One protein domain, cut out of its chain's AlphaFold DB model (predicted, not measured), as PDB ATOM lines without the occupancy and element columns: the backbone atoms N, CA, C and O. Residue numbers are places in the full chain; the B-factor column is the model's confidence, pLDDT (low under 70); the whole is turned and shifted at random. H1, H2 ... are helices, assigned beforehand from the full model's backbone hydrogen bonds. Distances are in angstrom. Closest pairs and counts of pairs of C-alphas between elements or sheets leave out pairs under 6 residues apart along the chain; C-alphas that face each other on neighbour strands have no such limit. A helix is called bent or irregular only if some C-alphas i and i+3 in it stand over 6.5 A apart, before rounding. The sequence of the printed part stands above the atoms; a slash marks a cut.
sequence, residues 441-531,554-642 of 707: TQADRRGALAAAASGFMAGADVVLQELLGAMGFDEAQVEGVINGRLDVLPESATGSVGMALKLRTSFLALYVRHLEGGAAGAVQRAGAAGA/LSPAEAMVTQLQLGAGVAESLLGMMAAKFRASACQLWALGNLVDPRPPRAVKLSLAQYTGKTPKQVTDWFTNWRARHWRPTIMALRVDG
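AT A GLANCE: This is residues 441 to 531 and 554 to 642 of the 707 residues of an uncharacterized protein of Edaphochlamys debaryana (UniProt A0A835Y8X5). A long rod in which H1, H3 and the succession H4, H5 run side by side, with H2 and H6 near one end and bent H7 across that end. Residues 636 to 642 of H7 stick out. The 180 printed residues have seven named helices, H1 to H7 in order, and no named strand: all helix. The whole is loose, with a radius of gyration of the C-alphas of 21.3 A and spans of 70 by 34 by 32 A.

HOW THE PARTS SIT: H3, residues 491 to 531, touches H5, residues 570 to 593, with residues 492 to 511 alone, opposite ways at 22 degrees, a shallow tilt; the closest C-alphas, of Ala 493 and Gly 593, are 4.1 A apart. H1, residues 442 to 471, is the hub and touches five helices, among them H5, closest at C-alphas of Val 463 and Ala 579, 6.0 A. H1, H3, H5, H4, residues 556 to 566, and H6, residues 602 to 612, form a bundle, a group of helices. H2, residues 475 to 482, forms a hairpin with H1. H7, residues 616 to 642, was assigned as one helix by its hydrogen bonds but is bent, with C-alphas 629 and 632 6.7 A apart; arm H7a is about perpendicular to H6, at 83 degrees, and H7b touches no helix. In H3 34 of 37 and in H5 18 of 20 O i to N i+4 pairs are within hydrogen-bond range; in H1, H2, H4, H6, H7a and H7b every pair is.

IN THESE COORDINATES: H3 is 59.0 A long, H1 43.2 A and H5 31.1 A. H1 begins at C-alpha 442 (43.569, 160.026, 151.217); H7b ends at C-alpha 642 (94.180, 183.094, 126.830).

THE WHOLE: Residues 532 to 553 are not printed, a gap of 17.4 A between C-alphas 531 and 554. Residues 522, 530, 531 and 642 are under pLDDT 70.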
ATOM      1  N   THR A 441      40.606 161.182 154.964       94.50
ATOM      2  CA  THR A 441      40.641 160.713 153.571       94.50
ATOM      3  C   THR A 441      42.059 160.732 152.999       94.50
ATOM      4  O   THR A 441      42.962 161.398 153.518       94.50
ATOM      5  N   GLN A 442      42.282 160.004 151.903       91.50
ATOM      6  CA  GLN A 442      43.569 160.026 151.217       91.50
ATOM      7  C   GLN A 442      43.847 161.385 150.539       91.50
ATOM      8  O   GLN A 442      45.017 161.777 150.462       91.50
ATOM      9  N   ALA A 443      42.820 162.141 150.135       93.25
ATOM     10  CA  ALA A 443      42.938 163.555 149.783       93.25
ATOM     11  C   ALA A 443      43.388 164.426 150.966       93.25
ATOM     12  O   ALA A 443      44.353 165.169 150.797       93.25
ATOM     13  N   ASP A 444      42.794 164.290 152.161       94.12
ATOM     14  CA  ASP A 444      43.194 165.065 153.353       94.12
ATOM     15  C   ASP A 444      44.694 164.884 153.635       94.12
ATOM     16  O   ASP A 444      45.417 165.846 153.887       94.12
ATOM     17  N   ARG A 445      45.187 163.640 153.535       92.38
ATOM     18  CA  ARG A 445      46.613 163.318 153.696       92.38
ATOM     19  C   ARG A 445      47.481 163.946 152.613       92.38
ATOM     20  O   ARG A 445      48.540 164.468 152.944       92.38
ATOM     21  N   ARG A 446      47.070 163.914 151.342       92.88
ATOM     22  CA  ARG A 446      47.806 164.603 150.265       92.88
ATOM     23  C   ARG A 446      47.854 166.112 150.513       92.88
ATOM     24  O   ARG A 446      48.925 166.691 150.387       92.88
ATOM     25  N   GLY A 447      46.738 166.716 150.921       94.38
ATOM     26  CA  GLY A 447      46.655 168.133 151.280       94.38
ATOM     27  C   GLY A 447      47.563 168.495 152.455       94.38
ATOM     28  O   GLY A 447      48.330 169.445 152.356       94.38
ATOM     29  N   ALA A 448      47.553 167.702 153.528       93.75
ATOM     30  CA  ALA A 448      48.398 167.926 154.702       93.75
ATOM     31  C   ALA A 448      49.901 167.764 154.396       93.75
ATOM     32  O   ALA A 448      50.705 168.584 154.834       93.75
ATOM     33  N   LEU A 449      50.288 166.751 153.611       92.50
ATOM     34  CA  LEU A 449      51.680 166.561 153.182       92.50
ATOM     35  C   LEU A 449      52.143 167.667 152.217       92.50
ATOM     36  O   LEU A 449      53.274 168.132 152.328       92.50
ATOM     37  N   ALA A 450      51.273 168.125 151.309       94.81
ATOM     38  CA  ALA A 450      51.561 169.256 150.428       94.81
ATOM     39  C   ALA A 450      51.713 170.564 151.220       94.81
ATOM     40  O   ALA A 450      52.694 171.274 151.027       94.81
ATOM     41  N   ALA A 451      50.810 170.844 152.166       95.31
ATOM     42  CA  ALA A 451      50.894 172.010 153.044       95.31
ATOM     43  C   ALA A 451      52.180 172.007 153.890       95.31
ATOM     44  O   ALA A 451      52.805 173.052 154.052       95.31
ATOM     45  N   ALA A 452      52.622 170.841 154.371       94.81
ATOM     46  CA  ALA A 452      53.893 170.705 155.080       94.81
ATOM     47  C   ALA A 452      55.107 170.952 154.172       94.81
ATOM     48  O   ALA A 452      56.035 171.651 154.571       94.81
ATOM     49  N   ALA A 453      55.093 170.445 152.934       95.62
ATOM     50  CA  ALA A 453      56.134 170.740 151.948       95.62
ATOM     51  C   ALA A 453      56.177 172.236 151.576       95.62
ATOM     52  O   ALA A 453      57.262 172.806 151.484       95.62
ATOM     53  N   SER A 454      55.022 172.895 151.437       95.94
ATOM     54  CA  SER A 454      54.934 174.349 151.237       95.94
ATOM     55  C   SER A 454      55.434 175.140 152.451       95.94
ATOM     56  O   SER A 454      56.165 176.108 152.274       95.94
ATOM     57  N   GLY A 455      55.104 174.714 153.675       95.81
ATOM     58  CA  GLY A 455      55.609 175.328 154.908       95.81
ATOM     59  C   GLY A 455      57.126 175.183 155.062       95.81
ATOM     60  O   GLY A 455      57.806 176.148 155.401       95.81
ATOM     61  N   PHE A 456      57.673 174.009 154.727       96.38
ATOM     62  CA  PHE A 456      59.118 173.791 154.659       96.38
ATOM     63  C   PHE A 456      59.783 174.699 153.616       96.38
ATOM     64  O   PHE A 456      60.822 175.284 153.905       96.38
ATOM     65  N   MET A 457      59.181 174.860 152.430       97.06
ATOM     66  CA  MET A 457      59.706 175.762 151.400       97.06
ATOM     67  C   MET A 457      59.706 177.219 151.856       97.06
ATOM     68  O   MET A 457      60.750 177.850 151.775       97.06
ATOM     69  N   ALA A 458      58.610 177.717 152.437       96.81
ATOM     70  CA  ALA A 458      58.562 179.072 152.988       96.81
ATOM     71  C   ALA A 458      59.623 179.294 154.087       96.81
ATOM     72  O   ALA A 458      60.299 180.320 154.100       96.81
ATOM     73  N   GLY A 459      59.837 178.309 154.968       96.75
ATOM     74  CA  GLY A 459      60.933 178.348 155.942       96.75
ATOM     75  C   GLY A 459      62.322 178.330 155.292       96.75
ATOM     76  O   GLY A 459      63.231 179.014 155.758       96.75
ATOM     77  N   ALA A 460      62.495 177.588 154.196       97.38
ATOM     78  CA  ALA A 460      63.742 177.548 153.438       97.38
ATOM     79  C   ALA A 460      64.014 178.861 152.683       97.38
ATOM     80  O   ALA A 460      65.173 179.253 152.547       97.38
ATOM     81  N   ASP A 461      62.960 179.549 152.242       97.31
ATOM     82  CA  ASP A 461      63.031 180.855 151.589       97.31
ATOM     83  C   ASP A 461      63.434 181.969 152.556       97.31
ATOM     84  O   ASP A 461      64.299 182.763 152.207       97.31
ATOM     85  N   VAL A 462      62.942 181.966 153.801       97.62
ATOM     86  CA  VAL A 462      63.429 182.892 154.846       97.62
ATOM     87  C   VAL A 462      64.929 182.698 155.105       97.62
ATOM     88  O   VAL A 462      65.683 183.665 155.163       97.62
ATOM     89  N   VAL A 463      65.401 181.450 155.202       97.75
ATOM     90  CA  VAL A 463      66.833 181.164 155.413       97.75
ATOM     91  C   VAL A 463      67.685 181.562 154.192       97.75
ATOM     92  O   VAL A 463      68.826 182.002 154.354       97.75
ATOM     93  N   LEU A 464      67.145 181.439 152.975       97.44
ATOM     94  CA  LEU A 464      67.787 181.922 151.748       97.44
ATOM     95  C   LEU A 464      67.802 183.462 151.686       97.44
ATOM     96  O   LEU A 464      68.809 184.039 151.280       97.44
ATOM     97  N   GLN A 465      66.739 184.124 152.146       97.56
ATOM     98  CA  GLN A 465      66.636 185.580 152.252       97.56
ATOM     99  C   GLN A 465      67.663 186.147 153.245       97.56
ATOM    100  O   GLN A 465      68.365 187.097 152.897       97.56
ATOM    101  N   GLU A 466      67.844 185.518 154.419       97.94
ATOM    102  CA  GLU A 466      68.936 185.865 155.347       97.94
ATOM    103  C   GLU A 466      70.315 185.768 154.665       97.94
ATOM    104  O   GLU A 466      71.135 186.677 154.791       97.94
ATOM    105  N   LEU A 467      70.580 184.675 153.934       97.75
ATOM    106  CA  LEU A 467      71.862 184.444 153.259       97.75
ATOM    107  C   LEU A 467      72.144 185.489 152.171       97.75
ATOM    108  O   LEU A 467      73.268 185.983 152.070       97.75
ATOM    109  N   LEU A 468      71.158 185.803 151.332       97.44
ATOM    110  CA  LEU A 468      71.344 186.734 150.220       97.44
ATOM    111  C   LEU A 468      71.482 188.182 150.722       97.44
ATOM    112  O   LEU A 468      72.389 188.888 150.280       97.44
ATOM    113  N   GLY A 469      70.694 188.589 151.724       97.69
ATOM    114  CA  GLY A 469      70.886 189.875 152.406       97.69
ATOM    115  C   GLY A 469      72.254 189.977 153.099       97.69
ATOM    116  O   GLY A 469      72.925 191.007 153.018       97.69
ATOM    117  N   ALA A 470      72.746 188.880 153.692       97.44
ATOM    118  CA  ALA A 470      74.099 188.814 154.253       97.44
ATOM    119  C   ALA A 470      75.214 188.962 153.199       97.44
ATOM    120  O   ALA A 470      76.306 189.436 153.514       97.44
ATOM    121  N   MET A 471      74.944 188.572 151.948       97.19
ATOM    122  CA  MET A 471      75.844 188.749 150.804       97.19
ATOM    123  C   MET A 471      75.733 190.129 150.128       97.19
ATOM    124  O   MET A 471      76.581 190.449 149.295       97.19
ATOM    125  N   GLY A 472      74.755 190.958 150.512       96.69
ATOM    126  CA  GLY A 472      74.579 192.324 150.012       96.69
ATOM    127  C   GLY A 472      73.632 192.481 148.816       96.69
ATOM    128  O   GLY A 472      73.653 193.538 148.193       96.69
ATOM    129  N   PHE A 473      72.819 191.470 148.491       96.94
ATOM    130  CA  PHE A 473      71.756 191.598 147.484       96.94
ATOM    131  C   PHE A 473      70.582 192.423 148.027       96.94
ATOM    132  O   PHE A 473      70.263 192.336 149.217       96.94
ATOM    133  N   ASP A 474      69.931 193.207 147.164       97.12
ATOM    134  CA  ASP A 474      68.769 194.013 147.559       97.12
ATOM    135  C   ASP A 474      67.485 193.173 147.704       97.12
ATOM    136  O   ASP A 474      67.377 192.054 147.202       97.12
ATOM    137  N   GLU A 475      66.486 193.699 148.416       97.00
ATOM    138  CA  GLU A 475      65.263 192.951 148.735       97.00
ATOM    139  C   GLU A 475      64.465 192.527 147.485       97.00
ATOM    140  O   GLU A 475      63.879 191.444 147.479       97.00
ATOM    141  N   ALA A 476      64.505 193.307 146.398       97.38
ATOM    142  CA  ALA A 476      63.808 192.998 145.149       97.38
ATOM    143  C   ALA A 476      64.571 191.970 144.292       97.38
ATOM    144  O   ALA A 476      63.946 191.113 143.660       97.38
ATOM    145  N   GLN A 477      65.908 191.993 144.308       97.19
ATOM    146  CA  GLN A 477      66.743 190.903 143.786       97.19
ATOM    147  C   GLN A 477      66.446 189.593 144.520       97.19
ATOM    148  O   GLN A 477      66.267 188.551 143.886       97.19
ATOM    149  N   VAL A 478      66.353 189.639 145.850       97.25
ATOM    150  CA  VAL A 478      66.097 188.461 146.686       97.25
ATOM    151  C   VAL A 478      64.683 187.911 146.492       97.25
ATOM    152  O   VAL A 478      64.529 186.702 146.300       97.25
ATOM    153  N   GLU A 479      63.660 188.769 146.444       97.25
ATOM    154  CA  GLU A 479      62.301 188.359 146.072       97.25
ATOM    155  C   GLU A 479      62.269 187.774 144.648       97.25
ATOM    156  O   GLU A 479      61.638 186.736 144.420       97.25
ATOM    157  N   GLY A 480      62.992 188.376 143.697       97.12
ATOM    158  CA  GLY A 480      63.166 187.845 142.344       97.12
ATOM    159  C   GLY A 480      63.705 186.414 142.353       97.12
ATOM    160  O   GLY A 480      63.055 185.502 141.837       97.12
ATOM    161  N   VAL A 481      64.837 186.190 143.021       96.50
ATOM    162  CA  VAL A 481      65.489 184.877 143.165       96.50
ATOM    163  C   VAL A 481      64.571 183.832 143.802       96.50
ATOM    164  O   VAL A 481      64.499 182.701 143.313       96.50
ATOM    165  N   ILE A 482      63.845 184.188 144.866       96.00
ATOM    166  CA  ILE A 482      62.903 183.285 145.550       96.00
ATOM    167  C   ILE A 482      61.773 182.853 144.601       96.00
ATOM    168  O   ILE A 482      61.432 181.664 144.552       96.00
ATOM    169  N   ASN A 483      61.281 183.788 143.780       96.12
ATOM    170  CA  ASN A 483      60.312 183.561 142.702       96.12
ATOM    171  C   ASN A 483      60.916 182.923 141.426       96.12
ATOM    172  O   ASN A 483      60.206 182.744 140.435       96.12
ATOM    173  N   GLY A 484      62.203 182.556 141.425       94.56
ATOM    174  CA  GLY A 484      62.885 181.899 140.300       94.56
ATOM    175  C   GLY A 484      63.366 182.834 139.182       94.56
ATOM    176  O   GLY A 484      63.813 182.352 138.142       94.56
ATOM    177  N   ARG A 485      63.299 184.153 139.385       96.44
ATOM    178  CA  ARG A 485      63.797 185.180 138.463       96.44
ATOM    179  C   ARG A 485      65.278 185.465 138.695       96.44
ATOM    180  O   ARG A 485      65.645 186.317 139.502       96.44
ATOM    181  N   LEU A 486      66.132 184.735 137.979       95.31
ATOM    182  CA  LEU A 486      67.583 184.965 137.960       95.31
ATOM    183  C   LEU A 486      67.986 186.154 137.068       95.31
ATOM    184  O   LEU A 486      69.088 186.667 137.205       95.31
ATOM    185  N   ASP A 487      67.075 186.642 136.222       95.25
ATOM    186  CA  ASP A 487      67.232 187.814 135.347       95.25
ATOM    187  C   ASP A 487      67.390 189.157 136.088       95.25
ATOM    188  O   ASP A 487      67.663 190.177 135.463       95.25
ATOM    189  N   VAL A 488      67.208 189.168 137.413       94.50
ATOM    190  CA  VAL A 488      67.355 190.355 138.278       94.50
ATOM    191  C   VAL A 488      68.760 190.438 138.905       94.50
ATOM    192  O   VAL A 488      69.120 191.461 139.485       94.50
ATOM    193  N   LEU A 489      69.565 189.374 138.809       94.44
ATOM    194  CA  LEU A 489      70.918 189.327 139.366       94.44
ATOM    195  C   LEU A 489      71.963 189.918 138.405       94.44
ATOM    196  O   LEU A 489      71.823 189.774 137.191       94.44
ATOM    197  N   PRO A 490      73.068 190.492 138.925       92.88
ATOM    198  CA  PRO A 490      74.273 190.665 138.124       92.88
ATOM    199  C   PRO A 490      74.819 189.288 137.719       92.88
ATOM    200  O   PRO A 490      74.824 188.352 138.521       92.88
ATOM    201  N   GLU A 491      75.301 189.165 136.484       91.25
ATOM    202  CA  GLU A 491      75.646 187.877 135.867       91.25
ATOM    203  C   GLU A 491      76.685 187.071 136.667       91.25
ATOM    204  O   GLU A 491      76.551 185.854 136.816       91.25
ATOM    205  N   SER A 492      77.640 187.757 137.305       86.50
ATOM    206  CA  SER A 492      78.634 187.154 138.200       86.50
ATOM    207  C   SER A 492      78.017 186.410 139.396       86.50
ATOM    208  O   SER A 492      78.538 185.379 139.823       86.50
ATOM    209  N   ALA A 493      76.886 186.886 139.928       91.94
ATOM    210  CA  ALA A 493      76.210 186.290 141.079       91.94
ATOM    211  C   ALA A 493      75.381 185.047 140.724       91.94
ATOM    212  O   ALA A 493      75.125 184.207 141.593       91.94
ATOM    213  N   THR A 494      74.963 184.899 139.464       93.38
ATOM    214  CA  THR A 494      74.040 183.840 139.027       93.38
ATOM    215  C   THR A 494      74.554 182.438 139.369       93.38
ATOM    216  O   THR A 494      73.774 181.581 139.792       93.38
ATOM    217  N   GLY A 495      75.870 182.208 139.286       90.56
ATOM    218  CA  GLY A 495      76.492 180.934 139.664       90.56
ATOM    219  C   GLY A 495      76.373 180.602 141.158       90.56
ATOM    220  O   GLY A 495      75.982 179.485 141.518       90.56
ATOM    221  N   SER A 496      76.658 181.558 142.049       91.94
ATOM    222  CA  SER A 496      76.620 181.318 143.500       91.94
ATOM    223  C   SER A 496      75.194 181.247 144.048       91.94
ATOM    224  O   SER A 496      74.895 180.385 144.880       91.94
ATOM    225  N   VAL A 497      74.281 182.070 143.527       95.06
ATOM    226  CA  VAL A 497      72.850 181.983 143.857       95.06
ATOM    227  C   VAL A 497      72.241 180.690 143.301       95.06
ATOM    228  O   VAL A 497      71.489 180.010 144.003       95.06
ATOM    229  N   GLY A 498      72.643 180.271 142.097       94.56
ATOM    230  CA  GLY A 498      72.303 178.961 141.539       94.56
ATOM    231  C   GLY A 498      72.734 177.803 142.446       94.56
ATOM    232  O   GLY A 498      71.954 176.875 142.666       94.56
ATOM    233  N   MET A 499      73.923 177.874 143.057       93.19
ATOM    234  CA  MET A 499      74.381 176.890 144.048       93.19
ATOM    235  C   MET A 499      73.520 176.896 145.327       93.19
ATOM    236  O   MET A 499      73.161 175.829 145.833       93.19
ATOM    237  N   ALA A 500      73.108 178.066 145.822       94.12
ATOM    238  CA  ALA A 500      72.192 178.160 146.963       94.12
ATOM    239  C   ALA A 500      70.796 177.567 146.651       94.12
ATOM    240  O   ALA A 500      70.215 176.867 147.484       94.12
ATOM    241  N   LEU A 501      70.288 177.751 145.426       95.75
ATOM    242  CA  LEU A 501      69.033 177.149 144.955       95.75
ATOM    243  C   LEU A 501      69.143 175.627 144.719       95.75
ATOM    244  O   LEU A 501      68.220 174.887 145.086       95.75
ATOM    245  N   LYS A 502      70.276 175.130 144.191       94.12
ATOM    246  CA  LYS A 502      70.607 173.687 144.158       94.12
ATOM    247  C   LYS A 502      70.546 173.095 145.574       94.12
ATOM    248  O   LYS A 502      69.979 172.021 145.779       94.12
ATOM    249  N   LEU A 503      71.056 173.816 146.576       92.81
ATOM    250  CA  LEU A 503      71.012 173.378 147.973       92.81
ATOM    251  C   LEU A 503      69.585 173.373 148.542       92.81
ATOM    252  O   LEU A 503      69.151 172.314 149.006       92.81
ATOM    253  N   ARG A 504      68.820 174.471 148.424       95.19
ATOM    254  CA  ARG A 504      67.390 174.556 148.820       95.19
ATOM    255  C   ARG A 504      66.573 173.389 148.252       95.19
ATOM    256  O   ARG A 504      65.863 172.702 148.988       95.19
ATOM    257  N   THR A 505      66.718 173.112 146.955       95.56
ATOM    258  CA  THR A 505      65.995 172.016 146.285       95.56
ATOM    259  C   THR A 505      66.470 170.625 146.723       95.56
ATOM    260  O   THR A 505      65.640 169.722 146.863       95.56
ATOM    261  N   SER A 506      67.756 170.440 147.045       94.44
ATOM    262  CA  SER A 506      68.255 169.182 147.631       94.44
ATOM    263  C   SER A 506      67.681 168.908 149.034       94.44
ATOM    264  O   SER A 506      67.281 167.777 149.326       94.44
ATOM    265  N   PHE A 507      67.551 169.941 149.875       94.19
ATOM    266  CA  PHE A 507      66.935 169.837 151.200       94.19
ATOM    267  C   PHE A 507      65.425 169.561 151.110       94.19
ATOM    268  O   PHE A 507      64.931 168.691 151.834       94.19
ATOM    269  N   LEU A 508      64.703 170.185 150.164       95.06
ATOM    270  CA  LEU A 508      63.310 169.819 149.866       95.06
ATOM    271  C   LEU A 508      63.191 168.343 149.465       95.06
ATOM    272  O   LEU A 508      62.327 167.637 149.983       95.06
ATOM    273  N   ALA A 509      64.052 167.853 148.568       94.88
ATOM    274  CA  ALA A 509      64.006 166.462 148.117       94.88
ATOM    275  C   ALA A 509      64.246 165.464 149.268       94.88
ATOM    276  O   ALA A 509      63.609 164.408 149.314       94.88
ATOM    277  N   LEU A 510      65.110 165.807 150.233       93.06
ATOM    278  CA  LEU A 510      65.286 165.033 151.467       93.06
ATOM    279  C   LEU A 510      64.036 165.070 152.362       93.06
ATOM    280  O   LEU A 510      63.640 164.021 152.877       93.06
ATOM    281  N   TYR A 511      63.389 166.229 152.513       94.50
ATOM    282  CA  TYR A 511      62.170 166.369 153.315       94.50
ATOM    283  C   TYR A 511      60.965 165.632 152.701       94.50
ATOM    284  O   TYR A 511      60.318 164.833 153.381       94.50
ATOM    285  N   VAL A 512      60.716 165.784 151.396       93.81
ATOM    286  CA  VAL A 512      59.672 165.029 150.673       93.81
ATOM    287  C   VAL A 512      59.921 163.523 150.790       93.81
ATOM    288  O   VAL A 512      59.012 162.768 151.134       93.81
ATOM    289  N   ARG A 513      61.173 163.075 150.626       92.31
ATOM    290  CA  ARG A 513      61.539 161.663 150.807       92.31
ATOM    291  C   ARG A 513      61.354 161.169 152.248       92.31
ATOM    292  O   ARG A 513      61.083 159.982 152.437       92.31
ATOM    293  N   HIS A 514      61.483 162.029 153.260       91.12
ATOM    294  CA  HIS A 514      61.144 161.683 154.643       91.12
ATOM    295  C   HIS A 514      59.630 161.447 154.798       91.12
ATOM    296  O   HIS A 514      59.227 160.394 155.303       91.12
ATOM    297  N   LEU A 515      58.807 162.375 154.295       90.25
ATOM    298  CA  LEU A 515      57.342 162.271 154.306       90.25
ATOM    299  C   LEU A 515      56.848 160.994 153.591       90.25
ATOM    300  O   LEU A 515      56.046 160.235 154.142       90.25
ATOM    301  N   GLU A 516      57.370 160.703 152.397       89.69
ATOM    302  CA  GLU A 516      57.029 159.494 151.633       89.69
ATOM    303  C   GLU A 516      57.581 158.203 152.262       89.69
ATOM    304  O   GLU A 516      56.884 157.185 152.339       89.69
ATOM    305  N   GLY A 517      58.832 158.227 152.732       87.50
ATOM    306  CA  GLY A 517      59.515 157.057 153.288       87.50
ATOM    307  C   GLY A 517      58.864 156.553 154.575       87.50
ATOM    308  O   GLY A 517      58.653 155.346 154.738       87.50
ATOM    309  N   GLY A 518      58.467 157.476 155.458       77.50
ATOM    310  CA  GLY A 518      57.677 157.147 156.642       77.50
ATOM    311  C   GLY A 518      56.321 156.536 156.276       77.50
ATOM    312  O   GLY A 518      55.892 155.560 156.899       77.50
ATOM    313  N   ALA A 519      55.646 157.078 155.256       70.94
ATOM    314  CA  ALA A 519      54.350 156.585 154.800       70.94
ATOM    315  C   ALA A 519      54.431 155.138 154.284       70.94
ATOM    316  O   ALA A 519      53.672 154.280 154.748       70.94
ATOM    317  N   ALA A 520      55.374 154.850 153.382       75.50
ATOM    318  CA  ALA A 520      55.561 153.517 152.810       75.50
ATOM    319  C   ALA A 520      55.942 152.477 153.879       75.50
ATOM    320  O   ALA A 520      55.303 151.426 153.985       75.50
ATOM    321  N   GLY A 521      56.926 152.797 154.730       75.56
ATOM    322  CA  GLY A 521      57.412 151.893 155.776       75.56
ATOM    323  C   GLY A 521      56.393 151.588 156.882       75.56
ATOM    324  O   GLY A 521      56.545 150.598 157.599       75.56
ATOM    325  N   ALA A 522      55.348 152.403 157.045       69.00
ATOM    326  CA  ALA A 522      54.232 152.109 157.943       69.00
ATOM    327  C   ALA A 522      53.176 151.213 157.276       69.00
ATOM    328  O   ALA A 522      52.818 150.173 157.833       69.00
ATOM    329  N   VAL A 523      52.733 151.566 156.062       72.94
ATOM    330  CA  VAL A 523      51.727 150.796 155.306       72.94
ATOM    331  C   VAL A 523      52.212 149.370 155.035       72.94
ATOM    332  O   VAL A 523      51.440 148.426 155.186       72.94
ATOM    333  N   GLN A 524      53.495 149.181 154.717       80.06
ATOM    334  CA  GLN A 524      54.055 147.853 154.449       80.06
ATOM    335  C   GLN A 524      54.077 146.950 155.700       80.06
ATOM    336  O   GLN A 524      53.803 145.755 155.594       80.06
ATOM    337  N   ARG A 525      54.316 147.513 156.896       72.94
ATOM    338  CA  ARG A 525      54.246 146.775 158.174       72.94
ATOM    339  C   ARG A 525      52.805 146.460 158.585       72.94
ATOM    340  O   ARG A 525      52.524 145.329 158.974       72.94
ATOM    341  N   ALA A 526      51.885 147.416 158.439       74.12
ATOM    342  CA  ALA A 526      50.460 147.191 158.687       74.12
ATOM    343  C   ALA A 526      49.873 146.136 157.728       74.12
ATOM    344  O   ALA A 526      49.139 145.247 158.157       74.12
ATOM    345  N   GLY A 527      50.255 146.187 156.448       74.81
ATOM    346  CA  GLY A 527      49.867 145.211 155.431       74.81
ATOM    347  C   GLY A 527      50.392 143.804 155.718       74.81
ATOM    348  O   GLY A 527      49.627 142.852 155.612       74.81
ATOM    349  N   ALA A 528      51.650 143.660 156.149       77.06
ATOM    350  CA  ALA A 528      52.206 142.365 156.551       77.06
ATOM    351  C   ALA A 528      51.457 141.752 157.753       77.06
ATOM    352  O   ALA A 528      51.091 140.577 157.713       77.06
ATOM    353  N   ALA A 529      51.163 142.553 158.783       71.19
ATOM    354  CA  ALA A 529      50.396 142.102 159.946       71.19
ATOM    355  C   ALA A 529      48.940 141.734 159.593       71.19
ATOM    356  O   ALA A 529      48.421 140.731 160.079       71.19
ATOM    357  N   GLY A 530      48.286 142.510 158.719       68.00
ATOM    358  CA  GLY A 530      46.926 142.226 158.250       68.00
ATOM    359  C   GLY A 530      46.838 140.995 157.340       68.00
ATOM    360  O   GLY A 530      45.936 140.174 157.501       68.00
ATOM    361  N   ALA A 531      47.798 140.820 156.427       65.12
ATOM    362  CA  ALA A 531      47.846 139.672 155.523       65.12
ATOM    363  C   ALA A 531      47.988 138.345 156.286       65.12
ATOM    364  O   ALA A 531      47.307 137.380 155.947       65.12
ATOM    365  N   LEU A 554      41.322 156.708 155.313       91.00
ATOM    366  CA  LEU A 554      42.521 156.232 155.985       91.00
ATOM    367  C   LEU A 554      42.100 155.446 157.221       91.00
ATOM    368  O   LEU A 554      41.162 155.832 157.922       91.00
ATOM    369  N   SER A 555      42.805 154.356 157.515       91.62
ATOM    370  CA  SER A 555      42.667 153.732 158.829       91.62
ATOM    371  C   SER A 555      43.140 154.710 159.921       91.62
ATOM    372  O   SER A 555      44.048 155.511 159.667       91.62
ATOM    373  N   PRO A 556      42.605 154.639 161.156       89.25
ATOM    374  CA  PRO A 556      43.056 155.500 162.254       89.25
ATOM    375  C   PRO A 556      44.574 155.433 162.491       89.25
ATOM    376  O   PRO A 556      45.205 156.437 162.812       89.25
ATOM    377  N   ALA A 557      45.185 154.267 162.241       86.88
ATOM    378  CA  ALA A 557      46.632 154.084 162.291       86.88
ATOM    379  C   ALA A 557      47.378 154.861 161.186       86.88
ATOM    380  O   ALA A 557      48.381 155.506 161.478       86.88
ATOM    381  N   GLU A 558      46.901 154.851 159.935       88.62
ATOM    382  CA  GLU A 558      47.495 155.639 158.840       88.62
ATOM    383  C   GLU A 558      47.341 157.151 159.072       88.62
ATOM    384  O   GLU A 558      48.274 157.911 158.793       88.62
ATOM    385  N   ALA A 559      46.199 157.586 159.616       90.50
ATOM    386  CA  ALA A 559      45.946 158.979 159.980       90.50
ATOM    387  C   ALA A 559      46.900 159.456 161.090       90.50
ATOM    388  O   ALA A 559      47.594 160.460 160.922       90.50
ATOM    389  N   MET A 560      47.011 158.694 162.183       88.88
ATOM    390  CA  MET A 560      47.895 159.020 163.307       88.88
ATOM    391  C   MET A 560      49.382 158.954 162.923       88.88
ATOM    392  O   MET A 560      50.155 159.823 163.314       88.88
ATOM    393  N   VAL A 561      49.796 157.979 162.105       89.19
ATOM    394  CA  VAL A 561      51.166 157.920 161.562       89.19
ATOM    395  C   VAL A 561      51.474 159.137 160.683       89.19
ATOM    396  O   VAL A 561      52.583 159.662 160.747       89.19
ATOM    397  N   THR A 562      50.501 159.620 159.904       90.00
ATOM    398  CA  THR A 562      50.652 160.861 159.127       90.00
ATOM    399  C   THR A 562      50.788 162.072 160.052       90.00
ATOM    400  O   THR A 562      51.668 162.900 159.841       90.00
ATOM    401  N   GLN A 563      49.987 162.160 161.120       90.06
ATOM    402  CA  GLN A 563      50.109 163.238 162.108       90.06
ATOM    403  C   GLN A 563      51.473 163.221 162.821       90.06
ATOM    404  O   GLN A 563      52.079 164.274 162.996       90.06
ATOM    405  N   LEU A 564      51.994 162.039 163.166       88.56
ATOM    406  CA  LEU A 564      53.331 161.889 163.752       88.56
ATOM    407  C   LEU A 564      54.454 162.277 162.779       88.56
ATOM    408  O   LEU A 564      55.451 162.829 163.223       88.56
ATOM    409  N   GLN A 565      54.302 162.031 161.471       88.94
ATOM    410  CA  GLN A 565      55.256 162.480 160.441       88.94
ATOM    411  C   GLN A 565      55.277 164.004 160.306       88.94
ATOM    412  O   GLN A 565      56.345 164.602 160.209       88.94
ATOM    413  N   LEU A 566      54.099 164.630 160.345       90.12
ATOM    414  CA  LEU A 566      53.946 166.084 160.289       90.12
ATOM    415  C   LEU A 566      54.482 166.769 161.559       90.12
ATOM    416  O   LEU A 566      55.107 167.818 161.466       90.12
ATOM    417  N   GLY A 567      54.278 166.165 162.734       86.88
ATOM    418  CA  GLY A 567      54.723 166.688 164.032       86.88
ATOM    419  C   GLY A 567      56.121 166.248 164.488       86.88
ATOM    420  O   GLY A 567      56.442 166.418 165.660       86.88
ATOM    421  N   ALA A 568      56.942 165.649 163.619       86.94
ATOM    422  CA  ALA A 568      58.210 165.019 164.013       86.94
ATOM    423  C   ALA A 568      59.372 165.991 164.320       86.94
ATOM    424  O   ALA A 568      60.455 165.531 164.682       86.94
ATOM    425  N   GLY A 569      59.210 167.305 164.117       91.38
ATOM    426  CA  GLY A 569      60.299 168.292 164.251       91.38
ATOM    427  C   GLY A 569      61.372 168.214 163.148       91.38
ATOM    428  O   GLY A 569      62.448 168.806 163.257       91.38
ATOM    429  N   VAL A 570      61.133 167.414 162.101       91.75
ATOM    430  CA  VAL A 570      62.128 167.106 161.058       91.75
ATOM    431  C   VAL A 570      62.267 168.242 160.044       91.75
ATOM    432  O   VAL A 570      63.358 168.433 159.511       91.75
ATOM    433  N   ALA A 571      61.210 169.026 159.813       93.69
ATOM    434  CA  ALA A 571      61.285 170.221 158.973       93.69
ATOM    435  C   ALA A 571      62.234 171.249 159.607       93.69
ATOM    436  O   ALA A 571      63.195 171.687 158.985       93.69
ATOM    437  N   GLU A 572      62.015 171.544 160.883       95.19
ATOM    438  CA  GLU A 572      62.763 172.485 161.711       95.19
ATOM    439  C   GLU A 572      64.230 172.055 161.868       95.19
ATOM    440  O   GLU A 572      65.138 172.874 161.738       95.19
ATOM    441  N   SER A 573      64.473 170.754 162.067       94.31
ATOM    442  CA  SER A 573      65.822 170.176 162.118       94.31
ATOM    443  C   SER A 573      66.573 170.314 160.784       94.31
ATOM    444  O   SER A 573      67.741 170.714 160.765       94.31
ATOM    445  N   LEU A 574      65.907 170.059 159.650       94.88
ATOM    446  CA  LEU A 574      66.496 170.242 158.317       94.88
ATOM    447  C   LEU A 574      66.719 171.723 157.974       94.88
ATOM    448  O   LEU A 574      67.764 172.049 157.414       94.88
ATOM    449  N   LEU A 575      65.803 172.621 158.348       96.31
ATOM    450  CA  LEU A 575      65.968 174.069 158.176       96.31
ATOM    451  C   LEU A 575      67.128 174.610 159.024       96.31
ATOM    452  O   LEU A 575      67.968 175.343 158.507       96.31
ATOM    453  N   GLY A 576      67.240 174.190 160.287       96.06
ATOM    454  CA  GLY A 576      68.371 174.536 161.152       96.06
ATOM    455  C   GLY A 576      69.708 174.012 160.615       96.06
ATOM    456  O   GLY A 576      70.710 174.730 160.637       96.06
ATOM    457  N   MET A 577      69.723 172.797 160.056       95.69
ATOM    458  CA  MET A 577      70.896 172.243 159.374       95.69
ATOM    459  C   MET A 577      71.259 173.049 158.117       95.69
ATOM    460  O   MET A 577      72.431 173.361 157.916       95.69
ATOM    461  N   MET A 578      70.274 173.421 157.296       96.19
ATOM    462  CA  MET A 578      70.483 174.223 156.090       96.19
ATOM    463  C   MET A 578      71.007 175.628 156.431       96.19
ATOM    464  O   MET A 578      71.993 176.065 155.839       96.19
ATOM    465  N   ALA A 579      70.439 176.292 157.442       96.81
ATOM    466  CA  ALA A 579      70.919 177.580 157.945       96.81
ATOM    467  C   ALA A 579      72.362 177.494 158.469       96.81
ATOM    468  O   ALA A 579      73.198 178.333 158.137       96.81
ATOM    469  N   ALA A 580      72.700 176.446 159.229       95.94
ATOM    470  CA  ALA A 580      74.070 176.215 159.689       95.94
ATOM    471  C   ALA A 580      75.049 175.974 158.522       95.94
ATOM    472  O   ALA A 580      76.185 176.451 158.565       95.94
ATOM    473  N   LYS A 581      74.616 175.279 157.459       94.62
ATOM    474  CA  LYS A 581      75.420 175.083 156.241       94.62
ATOM    475  C   LYS A 581      75.625 176.386 155.472       94.62
ATOM    476  O   LYS A 581      76.766 176.686 155.135       94.62
ATOM    477  N   PHE A 582      74.580 177.184 155.268       96.81
ATOM    478  CA  PHE A 582      74.694 178.481 154.600       96.81
ATOM    479  C   PHE A 582      75.539 179.489 155.394       96.81
ATOM    480  O   PHE A 582      76.383 180.158 154.804       96.81
ATOM    481  N   ARG A 583      75.445 179.532 156.730       96.88
ATOM    482  CA  ARG A 583      76.361 180.337 157.569       96.88
ATOM    483  C   ARG A 583      77.815 179.855 157.495       96.88
ATOM    484  O   ARG A 583      78.734 180.668 157.575       96.88
ATOM    485  N   ALA A 584      78.054 178.558 157.292       95.50
ATOM    486  CA  ALA A 584      79.400 178.043 157.050       95.50
ATOM    487  C   ALA A 584      79.936 178.410 155.649       95.50
ATOM    488  O   ALA A 584      81.120 178.731 155.528       95.50
ATOM    489  N   SER A 585      79.087 178.397 154.613       96.00
ATOM    490  CA  SER A 585      79.480 178.634 153.214       96.00
ATOM    491  C   SER A 585      79.329 180.076 152.712       96.00
ATOM    492  O   SER A 585      79.823 180.361 151.626       96.00
ATOM    493  N   ALA A 586      78.714 181.000 153.460       97.12
ATOM    494  CA  ALA A 586      78.393 182.357 152.987       97.12
ATOM    495  C   ALA A 586      79.593 183.112 152.385       97.12
ATOM    496  O   ALA A 586      79.495 183.651 151.288       97.12
ATOM    497  N   CYS A 587      80.754 183.089 153.052       97.56
ATOM    498  CA  CYS A 587      81.975 183.720 152.535       97.56
ATOM    499  C   CYS A 587      82.432 183.102 151.197       97.56
ATOM    500  O   CYS A 587      82.909 183.816 150.322       97.56
ATOM    501  N   GLN A 588      82.252 181.788 151.022       96.31
ATOM    502  CA  GLN A 588      82.593 181.073 149.791       96.31
ATOM    503  C   GLN A 588      81.585 181.345 148.673       96.31
ATOM    504  O   GLN A 588      82.000 181.578 147.544       96.31
ATOM    505  N   LEU A 589      80.283 181.354 148.968       95.81
ATOM    506  CA  LEU A 589      79.255 181.709 147.985       95.81
ATOM    507  C   LEU A 589      79.442 183.153 147.500       95.81
ATOM    508  O   LEU A 589      79.391 183.398 146.297       95.81
ATOM    509  N   TRP A 590      79.769 184.083 148.403       96.44
ATOM    510  CA  TRP A 590      80.106 185.452 148.015       96.44
ATOM    511  C   TRP A 590      81.365 185.498 147.135       96.44
ATOM    512  O   TRP A 590      81.340 186.123 146.078       96.44
ATOM    513  N   ALA A 591      82.436 184.787 147.512       95.62
ATOM    514  CA  ALA A 591      83.678 184.726 146.734       95.62
ATOM    515  C   ALA A 591      83.483 184.152 145.317       95.62
ATOM    516  O   ALA A 591      84.089 184.634 144.364       95.62
ATOM    517  N   LEU A 592      82.620 183.141 145.173       93.75
ATOM    518  CA  LEU A 592      82.276 182.535 143.882       93.75
ATOM    519  C   LEU A 592      81.353 183.422 143.033       93.75
ATOM    520  O   LEU A 592      81.421 183.353 141.813       93.75
ATOM    521  N   GLY A 593      80.527 184.269 143.657       92.62
ATOM    522  CA  GLY A 593      79.722 185.280 142.953       92.62
ATOM    523  C   GLY A 593      80.509 186.528 142.520       92.62
ATOM    524  O   GLY A 593      79.985 187.373 141.799       92.62
ATOM    525  N   ASN A 594      81.759 186.654 142.978       93.62
ATOM    526  CA  ASN A 594      82.635 187.809 142.772       93.62
ATOM    527  C   ASN A 594      84.047 187.337 142.375       93.62
ATOM    528  O   ASN A 594      85.052 187.743 142.953       93.62
ATOM    529  N   LEU A 595      84.124 186.444 141.379       90.81
ATOM    530  CA  LEU A 595      85.392 185.925 140.842       90.81
ATOM    531  C   LEU A 595      86.261 186.994 140.153       90.81
ATOM    532  O   LEU A 595      87.451 186.757 139.963       90.81
ATOM    533  N   VAL A 596      85.691 188.155 139.812       89.62
ATOM    534  CA  VAL A 596      86.416 189.324 139.287       89.62
ATOM    535  C   VAL A 596      87.200 190.002 140.411       89.62
ATOM    536  O   VAL A 596      88.403 189.771 140.523       89.62
ATOM    537  N   ASP A 597      86.521 190.744 141.297       91.38
ATOM    538  CA  ASP A 597      87.129 191.270 142.520       91.38
ATOM    539  C   ASP A 597      86.576 190.581 143.780       91.38
ATOM    540  O   ASP A 597      85.563 190.997 144.347       91.38
ATOM    541  N   PRO A 598      87.259 189.544 144.292       92.94
ATOM    542  CA  PRO A 598      86.891 188.876 145.538       92.94
ATOM    543  C   PRO A 598      87.285 189.673 146.802       92.94
ATOM    544  O   PRO A 598      87.568 189.077 147.850       92.94
ATOM    545  N   ARG A 599      87.334 191.011 146.734       95.81
ATOM    546  CA  ARG A 599      87.406 191.917 147.893       95.81
ATOM    547  C   ARG A 599      85.984 192.380 148.266       95.81
ATOM    548  O   ARG A 599      85.467 193.306 147.651       95.81
ATOM    549  N   PRO A 600      85.329 191.815 149.295       96.38
ATOM    550  CA  PRO A 600      84.038 192.348 149.725       96.38
ATOM    551  C   PRO A 600      84.180 193.780 150.278       96.38
ATOM    552  O   PRO A 600      85.113 194.042 151.054       96.38
ATOM    553  N   PRO A 601      83.261 194.707 149.941       96.94
ATOM    554  CA  PRO A 601      83.271 196.069 150.473       96.94
ATOM    555  C   PRO A 601      83.006 196.084 151.987       96.94
ATOM    556  O   PRO A 601      82.458 195.127 152.545       96.94
ATOM    557  N   ARG A 602      83.376 197.181 152.674       96.94
ATOM    558  CA  ARG A 602      83.317 197.317 154.151       96.94
ATOM    559  C   ARG A 602      81.939 196.940 154.725       96.94
ATOM    560  O   ARG A 602      81.870 196.182 155.689       96.94
ATOM    561  N   ALA A 603      80.850 197.359 154.075       97.38
ATOM    562  CA  ALA A 603      79.480 197.001 154.460       97.38
ATOM    563  C   ALA A 603      79.189 195.486 154.370       97.38
ATOM    564  O   ALA A 603      78.647 194.902 155.309       97.38
ATOM    565  N   VAL A 604      79.600 194.816 153.287       97.56
ATOM    566  CA  VAL A 604      79.380 193.368 153.107       97.56
ATOM    567  C   VAL A 604      80.297 192.543 154.014       97.56
ATOM    568  O   VAL A 604      79.848 191.545 154.574       97.56
ATOM    569  N   LYS A 605      81.540 192.984 154.269       97.94
ATOM    570  CA  LYS A 605      82.410 192.391 155.309       97.94
ATOM    571  C   LYS A 605      81.710 192.363 156.675       97.94
ATOM    572  O   LYS A 605      81.759 191.342 157.359       97.94
ATOM    573  N   LEU A 606      81.036 193.454 157.052       97.94
ATOM    574  CA  LEU A 606      80.270 193.548 158.300       97.94
ATOM    575  C   LEU A 606      79.007 192.668 158.281       97.94
ATOM    576  O   LEU A 606      78.758 191.966 159.260       97.94
ATOM    577  N   SER A 607      78.256 192.646 157.177       98.00
ATOM    578  CA  SER A 607      77.053 191.808 157.029       98.00
ATOM    579  C   SER A 607      77.383 190.306 157.105       98.00
ATOM    580  O   SER A 607      76.802 189.561 157.900       98.00
ATOM    581  N   LEU A 608      78.427 189.866 156.390       98.06
ATOM    582  CA  LEU A 608      78.960 188.502 156.471       98.06
ATOM    583  C   LEU A 608      79.502 188.168 157.870       98.06
ATOM    584  O   LEU A 608      79.318 187.043 158.338       98.06
ATOM    585  N   ALA A 609      80.152 189.109 158.563       98.25
ATOM    586  CA  ALA A 609      80.606 188.900 159.941       98.25
ATOM    587  C   ALA A 609      79.421 188.629 160.886       98.25
ATOM    588  O   ALA A 609      79.431 187.627 161.606       98.25
ATOM    589  N   GLN A 610      78.367 189.451 160.809       98.06
ATOM    590  CA  GLN A 610      77.138 189.282 161.594       98.06
ATOM    591  C   GLN A 610      76.442 187.944 161.295       98.06
ATOM    592  O   GLN A 610      76.194 187.169 162.219       98.06
ATOM    593  N   TYR A 611      76.190 187.623 160.021       97.81
ATOM    594  CA  TYR A 611      75.486 186.392 159.632       97.81
ATOM    595  C   TYR A 611      76.268 185.112 159.967       97.81
ATOM    596  O   TYR A 611      75.687 184.115 160.396       97.81
ATOM    597  N   THR A 612      77.595 185.125 159.796       97.81
ATOM    598  CA  THR A 612      78.440 183.947 160.065       97.81
ATOM    599  C   THR A 612      78.893 183.821 161.523       97.81
ATOM    600  O   THR A 612      79.485 182.802 161.880       97.81
ATOM    601  N   GLY A 613      78.631 184.826 162.370       97.56
ATOM    602  CA  GLY A 613      79.075 184.861 163.769       97.56
ATOM    603  C   GLY A 613      80.595 185.011 163.944       97.56
ATOM    604  O   GLY A 613      81.131 184.629 164.985       97.56
ATOM    605  N   LYS A 614      81.295 185.523 162.926       97.69
ATOM    606  CA  LYS A 614      82.752 185.754 162.919       97.69
ATOM    607  C   LYS A 614      83.059 187.219 163.222       97.69
ATOM    608  O   LYS A 614      82.215 188.089 163.025       97.69
ATOM    609  N   THR A 615      84.285 187.531 163.639       98.19
ATOM    610  CA  THR A 615      84.719 188.939 163.690       98.19
ATOM    611  C   THR A 615      84.991 189.474 162.274       98.19
ATOM    612  O   THR A 615      85.378 188.698 161.397       98.19
ATOM    613  N   PRO A 616      84.869 190.792 162.021       98.00
ATOM    614  CA  PRO A 616      85.206 191.366 160.714       98.00
ATOM    615  C   PRO A 616      86.647 191.063 160.278       98.00
ATOM    616  O   PRO A 616      86.875 190.737 159.115       98.00
ATOM    617  N   LYS A 617      87.607 191.054 161.219       97.56
ATOM    618  CA  LYS A 617      89.007 190.680 160.948       97.56
ATOM    619  C   LYS A 617      89.130 189.220 160.491       97.56
ATOM    620  O   LYS A 617      89.743 188.970 159.463       97.56
ATOM    621  N   GLN A 618      88.425 188.280 161.134       98.00
ATOM    622  CA  GLN A 618      88.357 186.877 160.684       98.00
ATOM    623  C   GLN A 618      87.723 186.710 159.293       98.00
ATOM    624  O   GLN A 618      88.074 185.771 158.576       98.00
ATOM    625  N   VAL A 619      86.782 187.579 158.905       98.06
ATOM    626  CA  VAL A 619      86.215 187.583 157.546       98.06
ATOM    627  C   VAL A 619      87.261 188.083 156.546       98.06
ATOM    628  O   VAL A 619      87.517 187.393 155.561       98.06
ATOM    629  N   THR A 620      87.934 189.205 156.819       97.75
ATOM    630  CA  THR A 620      89.041 189.712 155.984       97.75
ATOM    631  C   THR A 620      90.169 188.680 155.838       97.75
ATOM    632  O   THR A 620      90.563 188.372 154.713       97.75
ATOM    633  N   ASP A 621      90.622 188.068 156.937       97.94
ATOM    634  CA  ASP A 621      91.636 187.003 156.937       97.94
ATOM    635  C   ASP A 621      91.215 185.811 156.062       97.94
ATOM    636  O   ASP A 621      92.026 185.263 155.308       97.94
ATOM    637  N   TRP A 622      89.937 185.413 156.135       97.81
ATOM    638  CA  TRP A 622      89.383 184.333 155.316       97.81
ATOM    639  C   TRP A 622      89.448 184.674 153.823       97.81
ATOM    640  O   TRP A 622      89.916 183.848 153.038       97.81
ATOM    641  N   PHE A 623      89.056 185.890 153.430       98.00
ATOM    642  CA  PHE A 623      89.113 186.330 152.032       98.00
ATOM    643  C   PHE A 623      90.551 186.441 151.521       98.00
ATOM    644  O   PHE A 623      90.849 185.934 150.440       98.00
ATOM    645  N   THR A 624      91.474 186.998 152.306       97.25
ATOM    646  CA  THR A 624      92.906 187.044 151.961       97.25
ATOM    647  C   THR A 624      93.487 185.638 151.765       97.25
ATOM    648  O   THR A 624      94.188 185.385 150.781       97.25
ATOM    649  N   ASN A 625      93.146 184.687 152.642       97.75
ATOM    650  CA  ASN A 625      93.591 183.295 152.535       97.75
ATOM    651  C   ASN A 625      92.996 182.586 151.304       97.75
ATOM    652  O   ASN A 625      93.723 181.934 150.551       97.75
ATOM    653  N   TRP A 626      91.690 182.752 151.072       96.94
ATOM    654  CA  TRP A 626      90.985 182.160 149.934       96.94
ATOM    655  C   TRP A 626      91.510 182.708 148.600       96.94
ATOM    656  O   TRP A 626      91.818 181.928 147.695       96.94
ATOM    657  N   ARG A 627      91.729 184.029 148.501       96.69
ATOM    658  CA  ARG A 627      92.312 184.672 147.313       96.69
ATOM    659  C   ARG A 627      93.708 184.146 146.989       96.69
ATOM    660  O   ARG A 627      94.022 183.922 145.823       96.69
ATOM    661  N   ALA A 628      94.536 183.924 148.010       96.44
ATOM    662  CA  ALA A 628      95.885 183.392 147.837       96.44
ATOM    663  C   ALA A 628      95.913 181.913 147.403       96.44
ATOM    664  O   ALA A 628      96.874 181.497 146.760       96.44
ATOM    665  N   ARG A 629      94.886 181.122 147.752       96.25
ATOM    666  CA  ARG A 629      94.826 179.669 147.494       96.25
ATOM    667  C   ARG A 629      94.040 179.258 146.255       96.25
ATOM    668  O   ARG A 629      94.369 178.232 145.673       96.25
ATOM    669  N   HIS A 630      93.003 180.009 145.894       94.31
ATOM    670  CA  HIS A 630      92.060 179.634 144.838       94.31
ATOM    671  C   HIS A 630      92.071 180.666 143.709       94.31
ATOM    672  O   HIS A 630      92.485 180.349 142.599       94.31
ATOM    673  N   TRP A 631      91.727 181.921 144.011       94.44
ATOM    674  CA  TRP A 631      91.607 182.976 142.997       94.44
ATOM    675  C   TRP A 631      92.908 183.256 142.234       94.44
ATOM    676  O   TRP A 631      92.898 183.230 141.008       94.44
ATOM    677  N   ARG A 632      94.042 183.474 142.925       93.50
ATOM    678  CA  ARG A 632      95.327 183.757 142.254       93.50
ATOM    679  C   ARG A 632      95.742 182.639 141.278       93.50
ATOM    680  O   ARG A 632      96.009 182.977 140.128       93.50
ATOM    681  N   PRO A 633      95.757 181.344 141.664       93.00
ATOM    682  CA  PRO A 633      95.992 180.251 140.718       93.00
ATOM    683  C   PRO A 633      95.001 180.213 139.547       93.00
ATOM    684  O   PRO A 633      95.435 180.059 138.409       93.00
ATOM    685  N   THR A 634      93.701 180.393 139.801       90.19
ATOM    686  CA  THR A 634      92.660 180.390 138.758       90.19
ATOM    687  C   THR A 634      92.867 181.506 137.730       90.19
ATOM    688  O   THR A 634      92.934 181.221 136.538       90.19
ATOM    689  N   ILE A 635      93.039 182.758 138.167       88.81
ATOM    690  CA  ILE A 635      93.262 183.894 137.258       88.81
ATOM    691  C   ILE A 635      94.600 183.764 136.513       88.81
ATOM    692  O   ILE A 635      94.676 184.103 135.335       88.81
ATOM    693  N   MET A 636      95.648 183.235 137.155       89.19
ATOM    694  CA  MET A 636      96.928 182.991 136.476       89.19
ATOM    695  C   MET A 636      96.832 181.908 135.396       89.19
ATOM    696  O   MET A 636      97.403 182.103 134.329       89.19
ATOM    697  N   ALA A 637      96.100 180.814 135.631       89.00
ATOM    698  CA  ALA A 637      95.867 179.795 134.604       89.00
ATOM    699  C   ALA A 637      95.119 180.386 133.397       89.00
ATOM    700  O   ALA A 637      95.592 180.295 132.269       89.00
ATOM    701  N   LEU A 638      94.021 181.102 133.649       86.31
ATOM    702  CA  LEU A 638      93.174 181.671 132.594       86.31
ATOM    703  C   LEU A 638      93.897 182.755 131.772       86.31
ATOM    704  O   LEU A 638      93.706 182.826 130.559       86.31
ATOM    705  N   ARG A 639      94.796 183.544 132.387       86.38
ATOM    706  CA  ARG A 639      95.683 184.470 131.653       86.38
ATOM    707  C   ARG A 639      96.728 183.745 130.789       86.38
ATOM    708  O   ARG A 639      97.052 184.239 129.713       86.38
ATOM    709  N   VAL A 640      97.252 182.597 131.229       85.00
ATOM    710  CA  VAL A 640      98.199 181.788 130.434       85.00
ATOM    711  C   VAL A 640      97.497 181.157 129.229       85.00
ATOM    712  O   VAL A 640      97.991 181.287 128.109       85.00
ATOM    713  N   ASP A 641      96.335 180.542 129.445       76.56
ATOM    714  CA  ASP A 641      95.589 179.842 128.393       76.56
ATOM    715  C   ASP A 641      94.981 180.808 127.355       76.56
ATOM    716  O   ASP A 641      94.865 180.450 126.183       76.56
ATOM    717  N   GLY A 642      94.645 182.046 127.749       69.25
ATOM    718  CA  GLY A 642      94.180 183.094 126.830       69.25
ATOM    719  C   GLY A 642      95.294 183.807 126.047       69.25
ATOM    720  O   GLY A 642      95.102 184.141 124.880       69.25
TER     721      GLY A 642